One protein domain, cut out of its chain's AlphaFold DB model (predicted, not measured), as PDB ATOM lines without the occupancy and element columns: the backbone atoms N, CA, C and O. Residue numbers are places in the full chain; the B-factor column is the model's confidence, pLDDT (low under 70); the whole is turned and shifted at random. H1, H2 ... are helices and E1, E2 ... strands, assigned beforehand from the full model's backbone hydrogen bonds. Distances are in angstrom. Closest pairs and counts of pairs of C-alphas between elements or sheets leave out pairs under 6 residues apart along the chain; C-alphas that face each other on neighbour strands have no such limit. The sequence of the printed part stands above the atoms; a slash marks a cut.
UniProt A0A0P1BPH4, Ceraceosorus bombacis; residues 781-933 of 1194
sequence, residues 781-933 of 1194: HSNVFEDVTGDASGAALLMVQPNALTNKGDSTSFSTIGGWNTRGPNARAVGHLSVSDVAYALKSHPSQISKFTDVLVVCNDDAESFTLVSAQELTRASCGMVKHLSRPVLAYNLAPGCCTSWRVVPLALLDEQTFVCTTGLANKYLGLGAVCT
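Overview. This is residues 781 to 933 of the 1194 residues of a protein of Ceraceosorus bombacis (UniProt A0A0P1BPH4). A twisted sheet of five strands, E1, E2, E7, E4 and E5, curls round one short helix, H1. A second short helix, H2, packs on H1, a two-stranded sheet, E3 and E6, is partly face to face with the large sheet, and the hairpin E8 and E9 crosses it at another place. The printed part has 153 residues, with two named helices and nine named strands in the order E1 E2 E3 H1 E4 E5 H2 E6 E7 E8 E9; the class is mixed, and the three sheets are antiparallel. It is compact, with a radius of gyration of the C-alphas of 15.8 A and spans of 49 by 38 by 30 A.

Arrangement. The largest sheet runs E1, residues 797 to 803; E2, 814 to 820; E7, 899 to 906; E4, 854 to 859; E5, 866 to 870. E1 and E5 are its edge strands. E1 and E2 form a hairpin, with N 801 and O 816 at 2.8 A, within hydrogen-bond range; so are N 817 and O 902 at 2.8 A between E2 and E7, N 903 and O 858 at 2.8 A between E7 and E4, and N 857 and O 867 at 2.9 A in the hairpin E4 and E5. H1, residues 835 to 842, and H2, residues 871 to 878, are on one face of this sheet, making two layers, helices over a sheet. The closest C-alphas of H1 and E2 are those of Ser 815 and Ala 841, 5.9 A apart. H1 and H2 touch, about perpendicular at 89 degrees, closest at the C-alphas of Ala 839 and Leu 874, 5.4 A. In both helices every O i to N i+4 pair is within hydrogen-bond range. The three sheets make a stack of sheets, face to face in turn. E3, residues 829 to 834, and E6, residues 888 to 894, pair with N 833 and O 890 at 2.8 A; their strands stand at 19 degrees to those of the large sheet. The hairpin E8, residues 914 to 922, and E9, residues 925 to 932, has N 919 and O 927 at 2.9 A, and its strands stand at 53 degrees to those of the large sheet. The closest C-alphas of E7 and E8 are those of Val 905 and Thr 919, 6.2 A. E9 and E7 are apart.

Along the chain. E1 begins at C-alpha 797 (42.192, 40.166, 62.145). E7 is 23.8 A long, E9 21.8 A, E8 21.0 A and E2 20.1 A; H1 is 10.8 A. E9 ends at C-alpha 932 (37.378, 46.335, 29.601).

Size, cuts and confidence. The C-alphas farthest apart, of Asp 791 and Asp 911, are 50.1 A apart. The printed part has no cut; H1 to E4 is the long link. The mean pLDDT of the printed part is 75.3, and 56 residues are under 70, among them 803 to 813, 843 to 853 and 918 to 933.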
ATOM      1  N   HIS A 781      32.978  44.709  60.527       87.25
ATOM      2  CA  HIS A 781      31.809  44.270  61.303       87.25
ATOM      3  C   HIS A 781      31.688  42.738  61.453       87.25
ATOM      4  O   HIS A 781      31.151  42.251  62.447       87.25
ATOM      5  N   SER A 782      32.208  41.990  60.477       86.81
ATOM      6  CA  SER A 782      32.356  40.529  60.474       86.81
ATOM      7  C   SER A 782      33.359  40.020  61.516       86.81
ATOM      8  O   SER A 782      33.260  38.884  61.965       86.81
ATOM      9  N   ASN A 783      34.302  40.867  61.927       92.25
ATOM     10  CA  ASN A 783      35.480  40.524  62.720       92.25
ATOM     11  C   ASN A 783      35.373  40.947  64.200       92.25
ATOM     12  O   ASN A 783      36.182  40.540  65.029       92.25
ATOM     13  N   VAL A 784      34.340  41.723  64.553       91.62
ATOM     14  CA  VAL A 784      34.071  42.213  65.922       91.62
ATOM     15  C   VAL A 784      33.979  41.066  66.935       91.62
ATOM     16  O   VAL A 784      34.570  41.149  68.009       91.62
ATOM     17  N   PHE A 785      33.254  40.003  66.576       93.12
ATOM     18  CA  PHE A 785      32.942  38.846  67.429       93.12
ATOM     19  C   PHE A 785      33.703  37.568  67.050       93.12
ATOM     20  O   PHE A 785      33.501  36.520  67.662       93.12
ATOM     21  N   GLU A 786      34.572  37.654  66.049       92.75
ATOM     22  CA  GLU A 786      35.340  36.522  65.548       92.75
ATOM     23  C   GLU A 786      36.529  36.232  66.476       92.75
ATOM     24  O   GLU A 786      37.216  37.152  66.939       92.75
ATOM     25  N   ASP A 787      36.803  34.952  66.750       92.88
ATOM     26  CA  ASP A 787      38.088  34.585  67.341       92.88
ATOM     27  C   ASP A 787      39.174  34.728  66.275       92.88
ATOM     28  O   ASP A 787      39.267  33.914  65.361       92.88
ATOM     29  N   VAL A 788      40.021  35.741  66.430       94.50
ATOM     30  CA  VAL A 788      41.199  36.006  65.589       94.50
ATOM     31  C   VAL A 788      42.510  35.660  66.309       94.50
ATOM     32  O   VAL A 788      43.582  36.070  65.873       94.50
ATOM     33  N   THR A 789      42.426  34.933  67.427       93.31
ATOM     34  CA  THR A 789      43.499  34.778  68.426       93.31
ATOM     35  C   THR A 789      43.812  33.333  68.813       93.31
ATOM     36  O   THR A 789      44.942  33.052  69.210       93.31
ATOM     37  N   GLY A 790      42.856  32.412  68.686       92.75
ATOM     38  CA  GLY A 790      43.011  31.017  69.088       92.75
ATOM     39  C   GLY A 790      44.096  30.260  68.320       92.75
ATOM     40  O   GLY A 790      44.419  30.565  67.170       92.75
ATOM     41  N   ASP A 791      44.637  29.219  68.955       93.88
ATOM     42  CA  ASP A 791      45.814  28.492  68.462       93.88
ATOM     43  C   ASP A 791      45.513  27.452  67.362       93.88
ATOM     44  O   ASP A 791      46.421  26.813  66.831       93.88
ATOM     45  N   ALA A 792      44.244  27.316  66.968       94.88
ATOM     46  CA  ALA A 792      43.827  26.642  65.739       94.88
ATOM     47  C   ALA A 792      43.728  27.638  64.569       94.88
ATOM     48  O   ALA A 792      43.547  28.837  64.775       94.88
ATOM     49  N   SER A 793      43.807  27.150  63.326       94.75
ATOM     50  CA  SER A 793      43.619  27.997  62.134       94.75
ATOM     51  C   SER A 793      42.155  28.443  61.983       94.75
ATOM     52  O   SER A 793      41.244  27.669  62.263       94.75
ATOM     53  N   GLY A 794      41.938  29.678  61.532       95.38
ATOM     54  CA  GLY A 794      40.631  30.351  61.467       95.38
ATOM     55  C   GLY A 794      40.785  31.764  60.895       95.38
ATOM     56  O   GLY A 794      41.817  32.042  60.295       95.38
ATOM     57  N   ALA A 795      39.826  32.671  61.083       95.38
ATOM     58  CA  ALA A 795      39.866  34.007  60.470       95.38
ATOM     59  C   ALA A 795      41.112  34.856  60.822       95.38
ATOM     60  O   ALA A 795      41.751  34.672  61.864       95.38
ATOM     61  N   ALA A 796      41.420  35.820  59.949       96.44
ATOM     62  CA  ALA A 796      42.377  36.901  60.205       96.44
ATOM     63  C   ALA A 796      41.755  38.002  61.076       96.44
ATOM     64  O   ALA A 796      40.535  38.158  61.094       96.44
ATOM     65  N   LEU A 797      42.590  38.825  61.714       96.94
ATOM     66  CA  LEU A 797      42.192  40.166  62.145       96.94
ATOM     67  C   LEU A 797      42.006  41.035  60.893       96.94
ATOM     68  O   LEU A 797      42.918  41.120  60.072       96.94
ATOM     69  N   LEU A 798      40.835  41.654  60.733       96.19
ATOM     70  CA  LEU A 798      40.440  42.395  59.532       96.19
ATOM     71  C   LEU A 798      40.009  43.828  59.878       96.19
ATOM     72  O   LEU A 798      39.007  44.038  60.568       96.19
ATOM     73  N   MET A 799      40.717  44.822  59.338       94.88
ATOM     74  CA  MET A 799      40.366  46.245  59.462       94.88
ATOM     75  C   MET A 799      40.162  46.885  58.093       94.88
ATOM     76  O   MET A 799      40.700  46.420  57.093       94.88
ATOM     77  N   VAL A 800      39.425  47.992  58.049       91.75
ATOM     78  CA  VAL A 800      39.256  48.821  56.857       91.75
ATOM     79  C   VAL A 800      39.609  50.278  57.132       91.75
ATOM     80  O   VAL A 800      39.144  50.875  58.102       91.75
ATOM     81  N   GLN A 801      40.395  50.853  56.229       88.19
ATOM     82  CA  GLN A 801      40.735  52.265  56.181       88.19
ATOM     83  C   GLN A 801      40.017  52.927  54.987       88.19
ATOM     84  O   GLN A 801      40.345  52.621  53.834       88.19
ATOM     85  N   PRO A 802      39.013  53.796  55.226       76.88
ATOM     86  CA  PRO A 802      38.274  54.478  54.168       76.88
ATOM     87  C   PRO A 802      39.041  55.708  53.657       76.88
ATOM     88  O   PRO A 802      39.172  56.707  54.365       76.88
ATOM     89  N   ASN A 803      39.512  55.661  52.408       67.75
ATOM     90  CA  ASN A 803      40.325  56.714  51.797       67.75
ATOM     91  C   ASN A 803      39.496  57.570  50.829       67.75
ATOM     92  O   ASN A 803      39.393  57.305  49.626       67.75
ATOM     93  N   ALA A 804      38.942  58.664  51.346       53.50
ATOM     94  CA  ALA A 804      38.457  59.740  50.495       53.50
ATOM     95  C   ALA A 804      39.656  60.458  49.849       53.50
ATOM     96  O   ALA A 804      40.459  61.070  50.553       53.50
ATOM     97  N   LEU A 805      39.770  60.430  48.517       50.22
ATOM     98  CA  LEU A 805      40.651  61.353  47.798       50.22
ATOM     99  C   LEU A 805      40.049  62.762  47.895       50.22
ATOM    100  O   LEU A 805      39.115  63.105  47.175       50.22
ATOM    101  N   THR A 806      40.564  63.574  48.818       40.16
ATOM    102  CA  THR A 806      40.015  64.884  49.221       40.16
ATOM    103  C   THR A 806      40.325  66.033  48.248       40.16
ATOM    104  O   THR A 806      40.416  67.198  48.646       40.16
ATOM    105  N   ASN A 807      40.418  65.740  46.949       40.12
ATOM    106  CA  ASN A 807      40.419  66.779  45.923       40.12
ATOM    107  C   ASN A 807      39.018  67.402  45.810       40.12
ATOM    108  O   ASN A 807      37.997  66.714  45.811       40.12
ATOM    109  N   LYS A 808      38.968  68.737  45.759       41.19
ATOM    110  CA  LYS A 808      37.742  69.540  45.903       41.19
ATOM    111  C   LYS A 808      36.855  69.482  44.650       41.19
ATOM    112  O   LYS A 808      36.862  70.415  43.854       41.19
ATOM    113  N   GLY A 809      36.092  68.403  44.501       41.09
ATOM    114  CA  GLY A 809      35.081  68.229  43.455       41.09
ATOM    115  C   GLY A 809      34.791  66.753  43.191       41.09
ATOM    116  O   GLY A 809      33.710  66.265  43.514       41.09
ATOM    117  N   ASP A 810      35.788  66.037  42.674       44.69
ATOM    118  CA  ASP A 810      35.648  64.659  42.192       44.69
ATOM    119  C   ASP A 810      36.076  63.619  43.235       44.69
ATOM    120  O   ASP A 810      37.229  63.181  43.305       44.69
ATOM    121  N   SER A 811      35.115  63.191  44.055       47.34
ATOM    122  CA  SER A 811      35.316  62.212  45.127       47.34
ATOM    123  C   SER A 811      35.425  60.769  44.612       47.34
ATOM    124  O   SER A 811      34.508  59.965  44.776       47.34
ATOM    125  N   THR A 812      36.566  60.404  44.031       52.81
ATOM    126  CA  THR A 812      36.918  58.995  43.772       52.81
ATOM    127  C   THR A 812      37.416  58.326  45.059       52.81
ATOM    128  O   THR A 812      38.609  58.114  45.269       52.81
ATOM    129  N   SER A 813      36.492  58.030  45.977       64.69
ATOM    130  CA  SER A 813      36.801  57.316  47.223       64.69
ATOM    131  C   SER A 813      37.156  55.853  46.954       64.69
ATOM    132  O   SER A 813      36.363  55.136  46.345       64.69
ATOM    133  N   PHE A 814      38.286  55.387  47.481       78.62
ATOM    134  CA  PHE A 814      38.620  53.964  47.562       78.62
ATOM    135  C   PHE A 814      38.807  53.571  49.031       78.62
ATOM    136  O   PHE A 814      38.986  54.427  49.893       78.62
ATOM    137  N   SER A 815      38.792  52.281  49.341       84.62
ATOM    138  CA  SER A 815      39.040  51.802  50.707       84.62
ATOM    139  C   SER A 815      40.081  50.695  50.698       84.62
ATOM    140  O   SER A 815      40.092  49.859  49.797       84.62
ATOM    141  N   THR A 816      40.950  50.669  51.707       88.38
ATOM    142  CA  THR A 816      41.928  49.590  51.894       88.38
ATOM    143  C   THR A 816      41.465  48.703  53.039       88.38
ATOM    144  O   THR A 816      41.332  49.177  54.164       88.38
ATOM    145  N   ILE A 817      41.228  47.422  52.771       92.69
ATOM    146  CA  ILE A 817      41.044  46.402  53.804       92.69
ATOM    147  C   ILE A 817      42.423  45.796  54.086       92.69
ATOM    148  O   ILE A 817      43.097  45.359  53.158       92.69
ATOM    149  N   GLY A 818      42.850  45.774  55.343       93.88
ATOM    150  CA  GLY A 818      44.043  45.051  55.783       93.88
ATOM    151  C   GLY A 818      43.667  43.758  56.503       93.88
ATOM    152  O   GLY A 818      42.618  43.690  57.149       93.88
ATOM    153  N   GLY A 819      44.519  42.739  56.387       95.94
ATOM    154  CA  GLY A 819      44.366  41.467  57.089       95.94
ATOM    155  C   GLY A 819      45.658  41.026  57.767       95.94
ATOM    156  O   GLY A 819      46.706  41.000  57.127       95.94
ATOM    157  N   TRP A 820      45.584  40.646  59.044       95.94
ATOM    158  CA  TRP A 820      46.727  40.220  59.861       95.94
ATOM    159  C   TRP A 820      46.480  38.855  60.495       95.94
ATOM    160  O   TRP A 820      45.381  38.570  60.978       95.94
ATOM    161  N   ASN A 821      47.510  38.010  60.546       95.06
ATOM    162  CA  ASN A 821      47.448  36.775  61.315       95.06
ATOM    163  C   ASN A 821      47.844  37.004  62.782       95.06
ATOM    164  O   ASN A 821      49.020  36.958  63.133       95.06
ATOM    165  N   THR A 822      46.844  37.212  63.637       94.25
ATOM    166  CA  THR A 822      46.990  37.368  65.096       94.25
ATOM    167  C   THR A 822      46.723  36.081  65.885       94.25
ATOM    168  O   THR A 822      46.488  36.135  67.093       94.25
ATOM    169  N   ARG A 823      46.717  34.921  65.216       93.38
ATOM    170  CA  ARG A 823      46.368  33.614  65.801       93.38
ATOM    171  C   ARG A 823      47.539  33.009  66.590       93.38
ATOM    172  O   ARG A 823      48.484  33.712  66.947       93.38
ATOM    173  N   GLY A 824      47.468  31.723  66.937       90.75
ATOM    174  CA  GLY A 824      48.598  30.991  67.531       90.75
ATOM    175  C   GLY A 824      49.876  31.013  66.677       90.75
ATOM    176  O   GLY A 824      49.783  31.128  65.454       90.75
ATOM    177  N   PRO A 825      51.060  30.797  67.281       87.50
ATOM    178  CA  PRO A 825      52.364  30.855  66.596       87.50
ATOM    179  C   PRO A 825      52.514  29.833  65.455       87.50
ATOM    180  O   PRO A 825      53.299  30.009  64.532       87.50
ATOM    181  N   ASN A 826      51.719  28.759  65.482       90.88
ATOM    182  CA  ASN A 826      51.670  27.728  64.440       90.88
ATOM    183  C   ASN A 826      50.364  27.765  63.614       90.88
ATOM    184  O   ASN A 826      50.141  26.901  62.765       90.88
ATOM    185  N   ALA A 827      49.474  28.729  63.869       94.19
ATOM    186  CA  ALA A 827      48.145  28.802  63.269       94.19
ATOM    187  C   ALA A 827      48.130  29.701  62.027       94.19
ATOM    188  O   ALA A 827      48.757  30.758  61.983       94.19
ATOM    189  N   ARG A 828      47.367  29.306  61.005       95.81
ATOM    190  CA  ARG A 828      47.186  30.096  59.782       95.81
ATOM    191  C   ARG A 828      45.893  30.893  59.849       95.81
ATOM    192  O   ARG A 828      44.860  30.358  60.256       95.81
ATOM    193  N   ALA A 829      45.932  32.143  59.398       96.44
ATOM    194  CA  ALA A 829      44.717  32.917  59.205       96.44
ATOM    195  C   ALA A 829      44.120  32.608  57.825       96.44
ATOM    196  O   ALA A 829      44.672  32.989  56.793       96.44
ATOM    197  N   VAL A 830      43.007  31.879  57.811       95.69
ATOM    198  CA  VAL A 830      42.320  31.354  56.627       95.69
ATOM    199  C   VAL A 830      40.870  31.824  56.596       95.69
ATOM    200  O   VAL A 830      40.190  31.846  57.620       95.69
ATOM    201  N   GLY A 831      40.376  32.189  55.416       94.25
ATOM    202  CA  GLY A 831      39.014  32.696  55.268       94.25
ATOM    203  C   GLY A 831      38.771  33.342  53.913       94.25
ATOM    204  O   GLY A 831      39.421  33.005  52.922       94.25
ATOM    205  N   HIS A 832      37.814  34.264  53.867       92.81
ATOM    206  CA  HIS A 832      37.514  35.072  52.691       92.81
ATOM    207  C   HIS A 832      37.011  36.462  53.091       92.81
ATOM    208  O   HIS A 832      36.421  36.625  54.157       92.81
ATOM    209  N   LEU A 833      37.200  37.448  52.213       92.25
ATOM    210  CA  LEU A 833      36.377  38.657  52.211       92.25
ATOM    211  C   LEU A 833      34.997  38.316  51.642       92.25
ATOM    212  O   LEU A 833      34.905  37.612  50.634       92.25
ATOM    213  N   SER A 834      33.929  38.827  52.246       91.31
ATOM    214  CA  SER A 834      32.559  38.701  51.737       91.31
ATOM    215  C   SER A 834      32.102  39.968  51.008       91.31
ATOM    216  O   SER A 834      32.647  41.057  51.205       91.31
ATOM    217  N   VAL A 835      31.024  39.868  50.222       88.88
ATOM    218  CA  VAL A 835      30.330  41.049  49.660       88.88
ATOM    219  C   VAL A 835      29.928  42.048  50.760       88.88
ATOM    220  O   VAL A 835      29.918  43.252  50.513       88.88
ATOM    221  N   SER A 836      29.640  41.581  51.981       86.38
ATOM    222  CA  SER A 836      29.295  42.449  53.116       86.38
ATOM    223  C   SER A 836      30.480  43.289  53.594       86.38
ATOM    224  O   SER A 836      30.286  44.442  53.971       86.38
ATOM    225  N   ASP A 837      31.703  42.753  53.557       90.06
ATOM    226  CA  ASP A 837      32.921  43.482  53.940       90.06
ATOM    227  C   ASP A 837      33.262  44.559  52.904       90.06
ATOM    228  O   ASP A 837      33.561  45.699  53.257       90.06
ATOM    229  N   VAL A 838      33.115  44.220  51.620       89.56
ATOM    230  CA  VAL A 838      33.270  45.148  50.489       89.56
ATOM    231  C   VAL A 838      32.224  46.267  50.559       89.56
ATOM    232  O   VAL A 838      32.564  47.442  50.441       89.56
ATOM    233  N   ALA A 839      30.958  45.932  50.830       84.69
ATOM    234  CA  ALA A 839      29.899  46.917  51.030       84.69
ATOM    235  C   ALA A 839      30.151  47.802  52.265       84.69
ATOM    236  O   ALA A 839      29.964  49.015  52.196       84.69
ATOM    237  N   TYR A 840      30.619  47.236  53.382       84.81
ATOM    238  CA  TYR A 840      30.972  48.004  54.579       84.81
ATOM    239  C   TYR A 840      32.141  48.969  54.323       84.81
ATOM    240  O   TYR A 840      32.092  50.115  54.764       84.81
ATOM    241  N   ALA A 841      33.146  48.551  53.546       85.25
ATOM    242  CA  ALA A 841      34.258  49.405  53.140       85.25
ATOM    243  C   ALA A 841      33.813  50.640  52.331       85.25
ATOM    244  O   ALA A 841      34.445  51.691  52.432       85.25
ATOM    245  N   LEU A 842      32.724  50.524  51.562       78.50
ATOM    246  CA  LEU A 842      32.131  51.594  50.744       78.50
ATOM    247  C   LEU A 842      31.076  52.427  51.488       78.50
ATOM    248  O   LEU A 842      30.828  53.576  51.121       78.50
ATOM    249  N   LYS A 843      30.457  51.884  52.548       69.19
ATOM    250  CA  LYS A 843      29.444  52.574  53.377       69.19
ATOM    251  C   LYS A 843      29.971  53.830  54.094       69.19
ATOM    252  O   LYS A 843      29.188  54.552  54.702       69.19
ATOM    253  N   SER A 844      31.262  54.147  53.972       53.41
ATOM    254  CA  SER A 844      31.831  55.471  54.256       53.41
ATOM    255  C   SER A 844      31.203  56.608  53.429       53.41
ATOM    256  O   SER A 844      31.228  57.748  53.891       53.41
ATOM    257  N   HIS A 845      30.596  56.321  52.267       49.31
ATOM    258  CA  HIS A 845      29.944  57.314  51.402       49.31
ATOM    259  C   HIS A 845      28.504  56.914  50.992       49.31
ATOM    260  O   HIS A 845      28.260  56.587  49.827       49.31
ATOM    261  N   PRO A 846      27.510  56.973  51.909       42.44
ATOM    262  CA  PRO A 846      26.134  56.532  51.635       42.44
ATOM    263  C   PRO A 846      25.476  57.228  50.433       42.44
ATOM    264  O   PRO A 846      24.795  56.583  49.640       42.44
ATOM    265  N   SER A 847      25.751  58.522  50.241       46.53
ATOM    266  CA  SER A 847      25.238  59.347  49.136       46.53
ATOM    267  C   SER A 847      25.830  59.023  47.754       46.53
ATOM    268  O   SER A 847      25.511  59.704  46.779       46.53
ATOM    269  N   GLN A 848      26.700  58.009  47.652       50.47
ATOM    270  CA  GLN A 848      27.384  57.635  46.409       50.47
ATOM    271  C   GLN A 848      27.172  56.175  45.992       50.47
ATOM    272  O   GLN A 848      27.467  55.834  44.852       50.47
ATOM    273  N   ILE A 849      26.578  55.324  46.840       53.19
ATOM    274  CA  ILE A 849      26.277  53.921  46.486       53.19
ATOM    275  C   ILE A 849      25.347  53.841  45.257       53.19
ATOM    276  O   ILE A 849      25.464  52.922  44.455       53.19
ATOM    277  N   SER A 850      24.484  54.841  45.051       54.56
ATOM    278  CA  SER A 850      23.622  54.985  43.867       54.56
ATOM    279  C   SER A 850      24.324  55.501  42.599       54.56
ATOM    280  O   SER A 850      23.682  55.570  41.552       54.56
ATOM    281  N   LYS A 851      25.607  55.884  42.671       59.31
ATOM    282  CA  LYS A 851      26.402  56.397  41.537       59.31
ATOM    283  C   LYS A 851      27.379  55.376  40.948       59.31
ATOM    284  O   LYS A 851      27.875  55.602  39.848       59.31
ATOM    285  N   PHE A 852      27.669  54.287  41.656       62.44
ATOM    286  CA  PHE A 852      28.602  53.253  41.202       62.44
ATOM    287  C   PHE A 852      27.840  52.086  40.567       62.44
ATOM    288  O   PHE A 852      26.877  51.585  41.143       62.44
ATOM    289  N   THR A 853      28.272  51.654  39.385       67.19
ATOM    290  CA  THR A 853      27.685  50.524  38.643       67.19
ATOM    291  C   THR A 853      28.239  49.179  39.107       67.19
ATOM    292  O   THR A 853      27.470  48.248  39.328       67.19
ATOM    293  N   ASP A 854      29.548  49.099  39.342       80.19
ATOM    294  CA  ASP A 854      30.249  47.922  39.860       80.19
ATOM    295  C   ASP A 854      31.495  48.348  40.664       80.19
ATOM    296  O   ASP A 854      31.923  49.506  40.628       80.19
ATOM    297  N   VAL A 855      32.087  47.415  41.413       80.62
ATOM    298  CA  VAL A 855      33.281  47.648  42.239       80.62
ATOM    299  C   VAL A 855      34.310  46.551  42.007       80.62
ATOM    300  O   VAL A 855      33.994  45.362  42.025       80.62
ATOM    301  N   LEU A 856      35.565  46.960  41.846       81.06
ATOM    302  CA  LEU A 856      36.712  46.073  41.745       81.06
ATOM    303  C   LEU A 856      37.356  45.889  43.123       81.06
ATOM    304  O   LEU A 856      37.647  46.864  43.819       81.06
ATOM    305  N   VAL A 857      37.610  44.640  43.505       77.12
ATOM    306  CA  VAL A 857      38.405  44.296  44.689       77.12
ATOM    307  C   VAL A 857      39.713  43.672  44.222       77.12
ATOM    308  O   VAL A 857      39.676  42.680  43.502       77.12
ATOM    309  N   VAL A 858      40.851  44.250  44.607       79.25
ATOM    310  CA  VAL A 858      42.197  43.855  44.139       79.25
ATOM    311  C   VAL A 858      43.089  43.522  45.333       79.25
ATOM    312  O   VAL A 858      43.160  44.313  46.272       79.25
ATOM    313  N   CYS A 859      43.781  42.384  45.305       78.56
ATOM    314  CA  CYS A 859      44.865  42.065  46.233       78.56
ATOM    315  C   CYS A 859      46.111  42.900  45.906       78.56
ATOM    316  O   CYS A 859      46.528  42.968  44.752       78.56
ATOM    317  N   ASN A 860      46.719  43.551  46.899       68.75
ATOM    318  CA  ASN A 860      47.889  44.403  46.660       68.75
ATOM    319  C   ASN A 860      49.175  43.603  46.423       68.75
ATOM    320  O   ASN A 860      50.060  44.081  45.713       68.75
ATOM    321  N   ASP A 861      49.272  42.418  47.025       65.88
ATOM    322  CA  ASP A 861      50.535  41.691  47.155       65.88
ATOM    323  C   ASP A 861      50.940  40.988  45.844       65.88
ATOM    324  O   ASP A 861      52.130  40.828  45.575       65.88
ATOM    325  N   ASP A 862      49.961  40.625  45.005       64.50
ATOM    326  CA  ASP A 862      50.167  40.053  43.665       64.50
ATOM    327  C   ASP A 862      49.643  40.941  42.517       64.50
ATOM    328  O   ASP A 862      50.168  40.863  41.408       64.50
ATOM    329  N   ALA A 863      48.636  41.793  42.757       62.47
ATOM    330  CA  ALA A 863      47.835  42.524  41.761       62.47
ATOM    331  C   ALA A 863      47.092  41.661  40.711       62.47
ATOM    332  O   ALA A 863      46.206  42.173  40.025       62.47
ATOM    333  N   GLU A 864      47.398  40.366  40.607       65.75
ATOM    334  CA  GLU A 864      46.734  39.392  39.734       65.75
ATOM    335  C   GLU A 864      45.445  38.826  40.366       65.75
ATOM    336  O   GLU A 864      44.497  38.500  39.646       65.75
ATOM    337  N   SER A 865      45.353  38.766  41.700       74.88
ATOM    338  CA  SER A 865      44.158  38.305  42.417       74.88
ATOM    339  C   SER A 865      43.144  39.439  42.595       74.88
ATOM    340  O   SER A 865      43.149  40.160  43.598       74.88
ATOM    341  N   PHE A 866      42.223  39.579  41.641       84.19
ATOM    342  CA  PHE A 866      41.091  40.507  41.731       84.19
ATOM    343  C   PHE A 866      39.730  39.811  41.593       84.19
ATOM    344  O   PHE A 866      39.622  38.661  41.167       84.19
ATOM    345  N   THR A 867      38.655  40.503  41.966       87.38
ATOM    346  CA  THR A 867      37.271  40.061  41.749       87.38
ATOM    347  C   THR A 867      36.331  41.256  41.616       87.38
ATOM    348  O   THR A 867      36.455  42.249  42.333       87.38
ATOM    349  N   LEU A 868      35.367  41.139  40.701       88.19
ATOM    350  CA  LEU A 868      34.270  42.089  40.542       88.19
ATOM    351  C   LEU A 868      33.156  41.804  41.566       88.19
ATOM    352  O   LEU A 868      32.775  40.650  41.803       88.19
ATOM    353  N   VAL A 869      32.614  42.866  42.157       87.38
ATOM    354  CA  VAL A 869      31.425  42.832  43.012       87.38
ATOM    355  C   VAL A 869      30.438  43.867  42.490       87.38
ATOM    356  O   VAL A 869      30.737  45.059  42.454       87.38
ATOM    357  N   SER A 870      29.267  43.408  42.063       85.81
ATOM    358  CA  SER A 870      28.320  44.262  41.343       85.81
ATOM    359  C   SER A 870      27.527  45.192  42.256       85.81
ATOM    360  O   SER A 870      27.238  44.837  43.404       85.81
ATOM    361  N   ALA A 871      27.072  46.353  41.763       81.19
ATOM    362  CA  ALA A 871      26.216  47.231  42.574       81.19
ATOM    363  C   ALA A 871      24.918  46.535  43.020       81.19
ATOM    364  O   ALA A 871      24.390  46.838  44.091       81.19
ATOM    365  N   GLN A 872      24.428  45.545  42.265       80.31
ATOM    366  CA  GLN A 872      23.278  44.736  42.674       80.31
ATOM    367  C   GLN A 872      23.595  43.833  43.883       80.31
ATOM    368  O   GLN A 872      22.758  43.680  44.773       80.31
ATOM    369  N   GLU A 873      24.795  43.253  43.958       82.75
ATOM    370  CA  GLU A 873      25.270  42.509  45.134       82.75
ATOM    371  C   GLU A 873      25.517  43.435  46.331       82.75
ATOM    372  O   GLU A 873      25.039  43.154  47.432       82.75
ATOM    373  N   LEU A 874      26.182  44.574  46.109       80.31
ATOM    374  CA  LEU A 874      26.451  45.580  47.142       80.31
ATOM    375  C   LEU A 874      25.161  46.167  47.721       80.31
ATOM    376  O   LEU A 874      25.073  46.363  48.932       80.31
ATOM    377  N   THR A 875      24.139  46.387  46.890       76.69
ATOM    378  CA  THR A 875      22.809  46.837  47.329       76.69
ATOM    379  C   THR A 875      22.123  45.765  48.177       76.69
ATOM    380  O   THR A 875      21.684  46.056  49.289       76.69
ATOM    381  N   ARG A 876      22.095  44.499  47.722       74.25
ATOM    382  CA  ARG A 876      21.521  43.372  48.490       74.25
ATOM    383  C   ARG A 876      22.170  43.211  49.869       74.25
ATOM    384  O   ARG A 876      21.455  43.007  50.851       74.25
ATOM    385  N   ALA A 877      23.499  43.314  49.941       74.94
ATOM    386  CA  ALA A 877      24.240  43.260  51.198       74.94
ATOM    387  C   ALA A 877      23.982  44.503  52.068       74.94
ATOM    388  O   ALA A 877      23.700  44.378  53.260       74.94
ATOM    389  N   SER A 878      23.995  45.700  51.474       68.81
ATOM    390  CA  SER A 878      23.795  46.969  52.191       68.81
ATOM    391  C   SER A 878      22.421  47.087  52.840       68.81
ATOM    392  O   SER A 878      22.341  47.596  53.959       68.81
ATOM    393  N   CYS A 879      21.377  46.574  52.178       63.62
ATOM    394  CA  CYS A 879      20.003  46.495  52.680       63.62
ATOM    395  C   CYS A 879      19.778  45.386  53.728       63.62
ATOM    396  O   CYS A 879      18.653  45.215  54.193       63.62
ATOM    397  N   GLY A 880      20.798  44.592  54.076       57.72
ATOM    398  CA  GLY A 880      20.718  43.547  55.103       57.72
ATOM    399  C   GLY A 880      19.829  42.343  54.757       57.72
ATOM    400  O   GLY A 880      19.676  41.450  55.585       57.72
ATOM    401  N   MET A 881      19.263  42.275  53.548       48.03
ATOM    402  CA  MET A 881      18.284  41.247  53.163       48.03
ATOM    403  C   MET A 881      18.873  39.832  53.032       48.03
ATOM    404  O   MET A 881      18.116  38.867  52.966       48.03
ATOM    405  N   VAL A 882      20.204  39.701  52.949       49.53
ATOM    406  CA  VAL A 882      20.903  38.433  52.662       49.53
ATOM    407  C   VAL A 882      22.169  38.282  53.531       49.53
ATOM    408  O   VAL A 882      23.242  37.947  53.036       49.53
ATOM    409  N   LYS A 883      22.078  38.537  54.847       49.47
ATOM    410  CA  LYS A 883      23.251  38.453  55.750       49.47
ATOM    411  C   LYS A 883      23.886  37.051  55.819       49.47
ATOM    412  O   LYS A 883      25.108  36.943  55.821       49.47
ATOM    413  N   HIS A 884      23.093  35.976  55.794       45.72
ATOM    414  CA  HIS A 884      23.597  34.594  55.920       45.72
ATOM    415  C   HIS A 884      24.115  33.946  54.617       45.72
ATOM    416  O   HIS A 884      24.534  32.794  54.648       45.72
ATOM    417  N   LEU A 885      24.080  34.646  53.475       51.66
ATOM    418  CA  LEU A 885      24.551  34.134  52.174       51.66
ATOM    419  C   LEU A 885      25.351  35.200  51.399       51.66
ATOM    420  O   LEU A 885      25.260  35.300  50.174       51.66
ATOM    421  N   SER A 886      26.125  36.025  52.108       68.25
ATOM    422  CA  SER A 886      27.042  36.967  51.459       68.25
ATOM    423  C   SER A 886      28.154  36.202  50.729       68.25
ATOM    424  O   SER A 886      28.919  35.457  51.334       68.25
ATOM    425  N   ARG A 887      28.200  36.335  49.396       85.75
ATOM    426  CA  ARG A 887      29.116  35.572  48.532       85.75
ATOM    427  C   ARG A 887      30.586  35.825  48.934       85.75
ATOM    428  O   ARG A 887      30.933  36.984  49.181       85.75
ATOM    429  N   PRO A 888      31.463  34.801  48.944       88.94
ATOM    430  CA  PRO A 888      32.905  35.011  49.040       88.94
ATOM    431  C   PRO A 888      33.433  35.766  47.809       88.94
ATOM    432  O   PRO A 888      33.061  35.482  46.667       88.94
ATOM    433  N   VAL A 889      34.298  36.745  48.051       89.19
ATOM    434  CA  VAL A 889      34.871  37.642  47.038       89.19
ATOM    435  C   VAL A 889      36.305  37.226  46.729       89.19
ATOM    436  O   VAL A 889      36.573  36.780  45.622       89.19
ATOM    437  N   LEU A 890      37.199  37.291  47.718       88.81
ATOM    438  CA  LEU A 890      38.577  36.798  47.630       88.81
ATOM    439  C   LEU A 890      38.878  35.928  48.850       88.81
ATOM    440  O   LEU A 890      38.523  36.298  49.970       88.81
ATOM    441  N   ALA A 891      39.520  34.779  48.639       90.88
ATOM    442  CA  ALA A 891      40.009  33.918  49.716       90.88
ATOM    443  C   ALA A 891      41.366  34.414  50.245       90.88
ATOM    444  O   ALA A 891      42.121  35.052  49.516       90.88
ATOM    445  N   TYR A 892      41.694  34.090  51.497       92.31
ATOM    446  CA  TYR A 892      42.983  34.419  52.109       92.31
ATOM    447  C   TYR A 892      43.541  33.263  52.947       92.31
ATOM    448  O   TYR A 892      42.792  32.427  53.453       92.31
ATOM    449  N   ASN A 893      44.873  33.199  53.059       94.31
ATOM    450  CA  ASN A 893      45.596  32.100  53.705       94.31
ATOM    451  C   ASN A 893      46.979  32.554  54.217       94.31
ATOM    452  O   ASN A 893      48.015  32.205  53.648       94.31
ATOM    453  N   LEU A 894      47.002  33.348  55.285       93.25
ATOM    454  CA  LEU A 894      48.212  33.962  55.837       93.25
ATOM    455  C   LEU A 894      48.989  32.985  56.733       93.25
ATOM    456  O   LEU A 894      48.406  32.225  57.511       93.25
ATOM    457  N   ALA A 895      50.319  33.027  56.642       92.81
ATOM    458  CA  ALA A 895      51.221  32.353  57.580       92.81
ATOM    459  C   ALA A 895      51.248  33.078  58.949       92.81
ATOM    460  O   ALA A 895      50.783  34.220  59.022       92.81
ATOM    461  N   PRO A 896      51.733  32.447  60.038       89.19
ATOM    462  CA  PRO A 896      51.977  33.124  61.319       89.19
ATOM    463  C   PRO A 896      52.787  34.415  61.153       89.19
ATOM    464  O   PRO A 896      53.643  34.496  60.274       89.19
ATOM    465  N   GLY A 897      52.475  35.440  61.950       83.69
ATOM    466  CA  GLY A 897      53.157  36.742  61.933       83.69
ATOM    467  C   GLY A 897      52.949  37.605  60.679       83.69
ATOM    468  O   GLY A 897      53.339  38.766  60.688       83.69
ATOM    469  N   CYS A 898      52.335  37.091  59.610       89.56
ATOM    470  CA  CYS A 898      52.239  37.783  58.323       89.56
ATOM    471  C   CYS A 898      50.888  38.491  58.090       89.56
ATOM    472  O   CYS A 898      49.853  38.142  58.671       89.56
ATOM    473  N   CYS A 899      50.897  39.476  57.187       92.62
ATOM    474  CA  CYS A 899      49.745  40.293  56.797       92.62
ATOM    475  C   CYS A 899      49.511  40.305  55.273       92.62
ATOM    476  O   CYS A 899      50.315  39.779  54.511       92.62
ATOM    477  N   THR A 900      48.419  40.939  54.845       92.12
ATOM    478  CA  THR A 900      48.060  41.230  53.446       92.12
ATOM    479  C   THR A 900      47.181  42.485  53.385       92.12
ATOM    480  O   THR A 900      46.709  42.971  54.420       92.12
ATOM    481  N   SER A 901      46.911  43.012  52.190       90.56
ATOM    482  CA  SER A 901      45.906  44.065  52.015       90.56
ATOM    483  C   SER A 901      45.202  44.028  50.657       90.56
ATOM    484  O   SER A 901      45.794  43.715  49.625       90.56
ATOM    485  N   TRP A 902      43.931  44.428  50.653       90.38
ATOM    486  CA  TRP A 902      43.075  44.519  49.472       90.38
ATOM    487  C   TRP A 902      42.560  45.941  49.292       90.38
ATOM    488  O   TRP A 902      42.284  46.640  50.268       90.38
ATOM    489  N   ARG A 903      42.372  46.370  48.047       87.38
ATOM    490  CA  ARG A 903      41.718  47.643  47.726       87.38
ATOM    491  C   ARG A 903      40.340  47.398  47.160       87.38
ATOM    492  O   ARG A 903      40.171  46.585  46.260       87.38
ATOM    493  N   VAL A 904      39.383  48.143  47.688       87.44
ATOM    494  CA  VAL A 904      38.003  48.226  47.229       87.44
ATOM    495  C   VAL A 904      37.883  49.530  46.447       87.44
ATOM    496  O   VAL A 904      37.967  50.615  47.026       87.44
ATOM    497  N   VAL A 905      37.759  49.417  45.126       84.19
ATOM    498  CA  VAL A 905      37.866  50.532  44.179       84.19
ATOM    499  C   VAL A 905      36.590  50.592  43.335       84.19
ATOM    500  O   VAL A 905      36.321  49.651  42.582       84.19
ATOM    501  N   PRO A 906      35.781  51.660  43.431       81.06
ATOM    502  CA  PRO A 906      34.628  51.824  42.557       81.06
ATOM    503  C   PRO A 906      35.045  51.927  41.091       81.06
ATOM    504  O   PRO A 906      36.027  52.600  40.766       81.06
ATOM    505  N   LEU A 907      34.293  51.276  40.205       80.19
ATOM    506  CA  LEU A 907      34.488  51.418  38.769       80.19
ATOM    507  C   LEU A 907      33.710  52.630  38.251       80.19
ATOM    508  O   LEU A 907      32.513  52.771  38.505       80.19
ATOM    509  N   ALA A 908      34.387  53.489  37.490       74.88
ATOM    510  CA  ALA A 908      33.740  54.520  36.691       74.88
ATOM    511  C   ALA A 908      33.424  53.950  35.301       74.88
ATOM    512  O   ALA A 908      34.307  53.414  34.628       74.88
ATOM    513  N   LEU A 909      32.170  54.079  34.871       71.00
ATOM    514  CA  LEU A 909      31.745  53.752  33.512       71.00
ATOM    515  C   LEU A 909      32.261  54.838  32.553       71.00
ATOM    516  O   LEU A 909      31.958  56.015  32.750       71.00
ATOM    517  N   LEU A 910      33.042  54.458  31.537       69.06
ATOM    518  CA  LEU A 910      33.564  55.382  30.520       69.06
ATOM    519  C   LEU A 910      32.698  55.377  29.249       69.06
ATOM    520  O   LEU A 910      32.432  56.428  28.670       69.06
ATOM    521  N   ASP A 911      32.254  54.190  28.841       71.56
ATOM    522  CA  ASP A 911      31.282  53.938  27.776       71.56
ATOM    523  C   ASP A 911      30.459  52.681  28.134       71.56
ATOM    524  O   ASP A 911      30.591  52.158  29.236       71.56
ATOM    525  N   GLU A 912      29.601  52.185  27.239       69.94
ATOM    526  CA  GLU A 912      28.709  51.041  27.510       69.94
ATOM    527  C   GLU A 912      29.421  49.716  27.878       69.94
ATOM    528  O   GLU A 912      28.751  48.792  28.339       69.94
ATOM    529  N   GLN A 913      30.739  49.582  27.663       69.06
ATOM    530  CA  GLN A 913      31.502  48.340  27.905       69.06
ATOM    531  C   GLN A 913      32.859  48.554  28.610       69.06
ATOM    532  O   GLN A 913      33.438  47.602  29.145       69.06
ATOM    533  N   THR A 914      33.373  49.786  28.629       68.75
ATOM    534  CA  THR A 914      34.669  50.143  29.217       68.75
ATOM    535  C   THR A 914      34.509  50.718  30.621       68.75
ATOM    536  O   THR A 914      33.913  51.783  30.807       68.75
ATOM    537  N   PHE A 915      35.137  50.076  31.607       71.69
ATOM    538  CA  PHE A 915      35.262  50.594  32.967       71.69
ATOM    539  C   PHE A 915      36.695  51.057  33.243       71.69
ATOM    540  O   PHE A 915      37.676  50.438  32.822       71.69
ATOM    541  N   VAL A 916      36.835  52.152  33.986       70.19
ATOM    542  CA  VAL A 916      38.132  52.702  34.397       70.19
ATOM    543  C   VAL A 916      38.153  52.868  35.908       70.19
ATOM    544  O   VAL A 916      37.172  53.305  36.514       70.19
ATOM    545  N   CYS A 917      39.285  52.544  36.528       70.81
ATOM    546  CA  CYS A 917      39.516  52.825  37.935       70.81
ATOM    547  C   CYS A 917      40.954  53.286  38.200       70.81
ATOM    548  O   CYS A 917      41.912  52.890  37.530       70.81
ATOM    549  N   THR A 918      41.106  54.119  39.225       66.81
ATOM    550  CA  THR A 918      42.410  54.455  39.795       66.81
ATOM    551  C   THR A 918      42.590  53.573  41.019       66.81
ATOM    552  O   THR A 918      41.958  53.810  42.045       66.81
ATOM    553  N   THR A 919      43.440  52.548  40.940       61.72
ATOM    554  CA  THR A 919      43.643  51.608  42.056       61.72
ATOM    555  C   THR A 919      44.481  52.206  43.192       61.72
ATOM    556  O   THR A 919      44.718  51.541  44.198       61.72
ATOM    557  N   GLY A 920      44.923  53.462  43.072       57.81
ATOM    558  CA  GLY A 920      45.744  54.170  44.058       57.81
ATOM    559  C   GLY A 920      47.231  53.838  43.914       57.81
ATOM    560  O   GLY A 920      47.676  53.401  42.859       57.81
ATOM    561  N   LEU A 921      48.032  54.026  44.969       53.38
ATOM    562  CA  LEU A 921      49.485  53.774  44.944       53.38
ATOM    563  C   LEU A 921      49.829  52.267  44.998       53.38
ATOM    564  O   LEU A 921      50.282  51.751  46.019       53.38
ATOM    565  N   ALA A 922      49.514  51.516  43.939       42.62
ATOM    566  CA  ALA A 922      49.853  50.099  43.784       42.62
ATOM    567  C   ALA A 922      51.376  49.912  43.874       42.62
ATOM    568  O   ALA A 922      52.131  50.503  43.103       42.62
ATOM    569  N   ASN A 923      51.836  49.149  44.869       42.31
ATOM    570  CA  ASN A 923      53.260  48.958  45.167       42.31
ATOM    571  C   ASN A 923      54.061  50.275  45.165       42.31
ATOM    572  O   ASN A 923      55.136  50.369  44.577       42.31
ATOM    573  N   LYS A 924      53.506  51.292  45.851       49.03
ATOM    574  CA  LYS A 924      54.054  52.652  46.043       49.03
ATOM    575  C   LYS A 924      53.976  53.577  44.812       49.03
ATOM    576  O   LYS A 924      54.368  54.736  44.911       49.03
ATOM    577  N   TYR A 925      53.403  53.128  43.690       36.56
ATOM    578  CA  TYR A 925      53.256  53.901  42.446       36.56
ATOM    579  C   TYR A 925      51.797  54.001  41.992       36.56
ATOM    580  O   TYR A 925      51.014  53.088  42.214       36.56
ATOM    581  N   LEU A 926      51.399  55.108  41.360       39.19
ATOM    582  CA  LEU A 926      49.988  55.347  41.039       39.19
ATOM    583  C   LEU A 926      49.499  54.433  39.901       39.19
ATOM    584  O   LEU A 926      49.822  54.639  38.734       39.19
ATOM    585  N   GLY A 927      48.731  53.409  40.271       42.81
ATOM    586  CA  GLY A 927      48.118  52.441  39.375       42.81
ATOM    587  C   GLY A 927      46.828  52.986  38.773       42.81
ATOM    588  O   GLY A 927      45.845  53.228  39.476       42.81
ATOM    589  N   LEU A 928      46.826  53.147  37.454       43.69
ATOM    590  CA  LEU A 928      45.611  53.262  36.651       43.69
ATOM    591  C   LEU A 928      45.302  51.880  36.074       43.69
ATOM    592  O   LEU A 928      46.130  51.309  35.366       43.69
ATOM    593  N   GLY A 929      44.128  51.346  36.410       49.75
ATOM    594  CA  GLY A 929      43.629  50.064  35.926       49.75
ATOM    595  C   GLY A 929      42.421  50.282  35.022       49.75
ATOM    596  O   GLY A 929      41.340  50.639  35.496       49.75
ATOM    597  N   ALA A 930      42.596  50.068  33.719       45.84
ATOM    598  CA  ALA A 930      41.484  50.010  32.776       45.84
ATOM    599  C   ALA A 930      40.966  48.567  32.704       45.84
ATOM    600  O   ALA A 930      41.735  47.647  32.424       45.84
ATOM    601  N   VAL A 931      39.670  48.372  32.953       51.25
ATOM    602  CA  VAL A 931      39.014  47.060  32.973       51.25
ATOM    603  C   VAL A 931      37.957  47.043  31.873       51.25
ATOM    604  O   VAL A 931      36.871  47.603  32.013       51.25
ATOM    605  N   CYS A 932      38.286  46.426  30.741       43.91
ATOM    606  CA  CYS A 932      37.378  46.335  29.601       43.91
ATOM    607  C   CYS A 932      36.579  45.028  29.680       43.91
ATOM    608  O   CYS A 932      37.129  43.944  29.469       43.91
ATOM    609  N   THR A 933      35.287  45.117  30.002       45.03
ATOM    610  CA  THR A 933      34.403  43.950  30.143       45.03
ATOM    611  C   THR A 933      33.518  43.808  28.910       45.03
ATOM    612  O   THR A 933      32.432  44.383  28.836       45.03
TER     613      THR A 933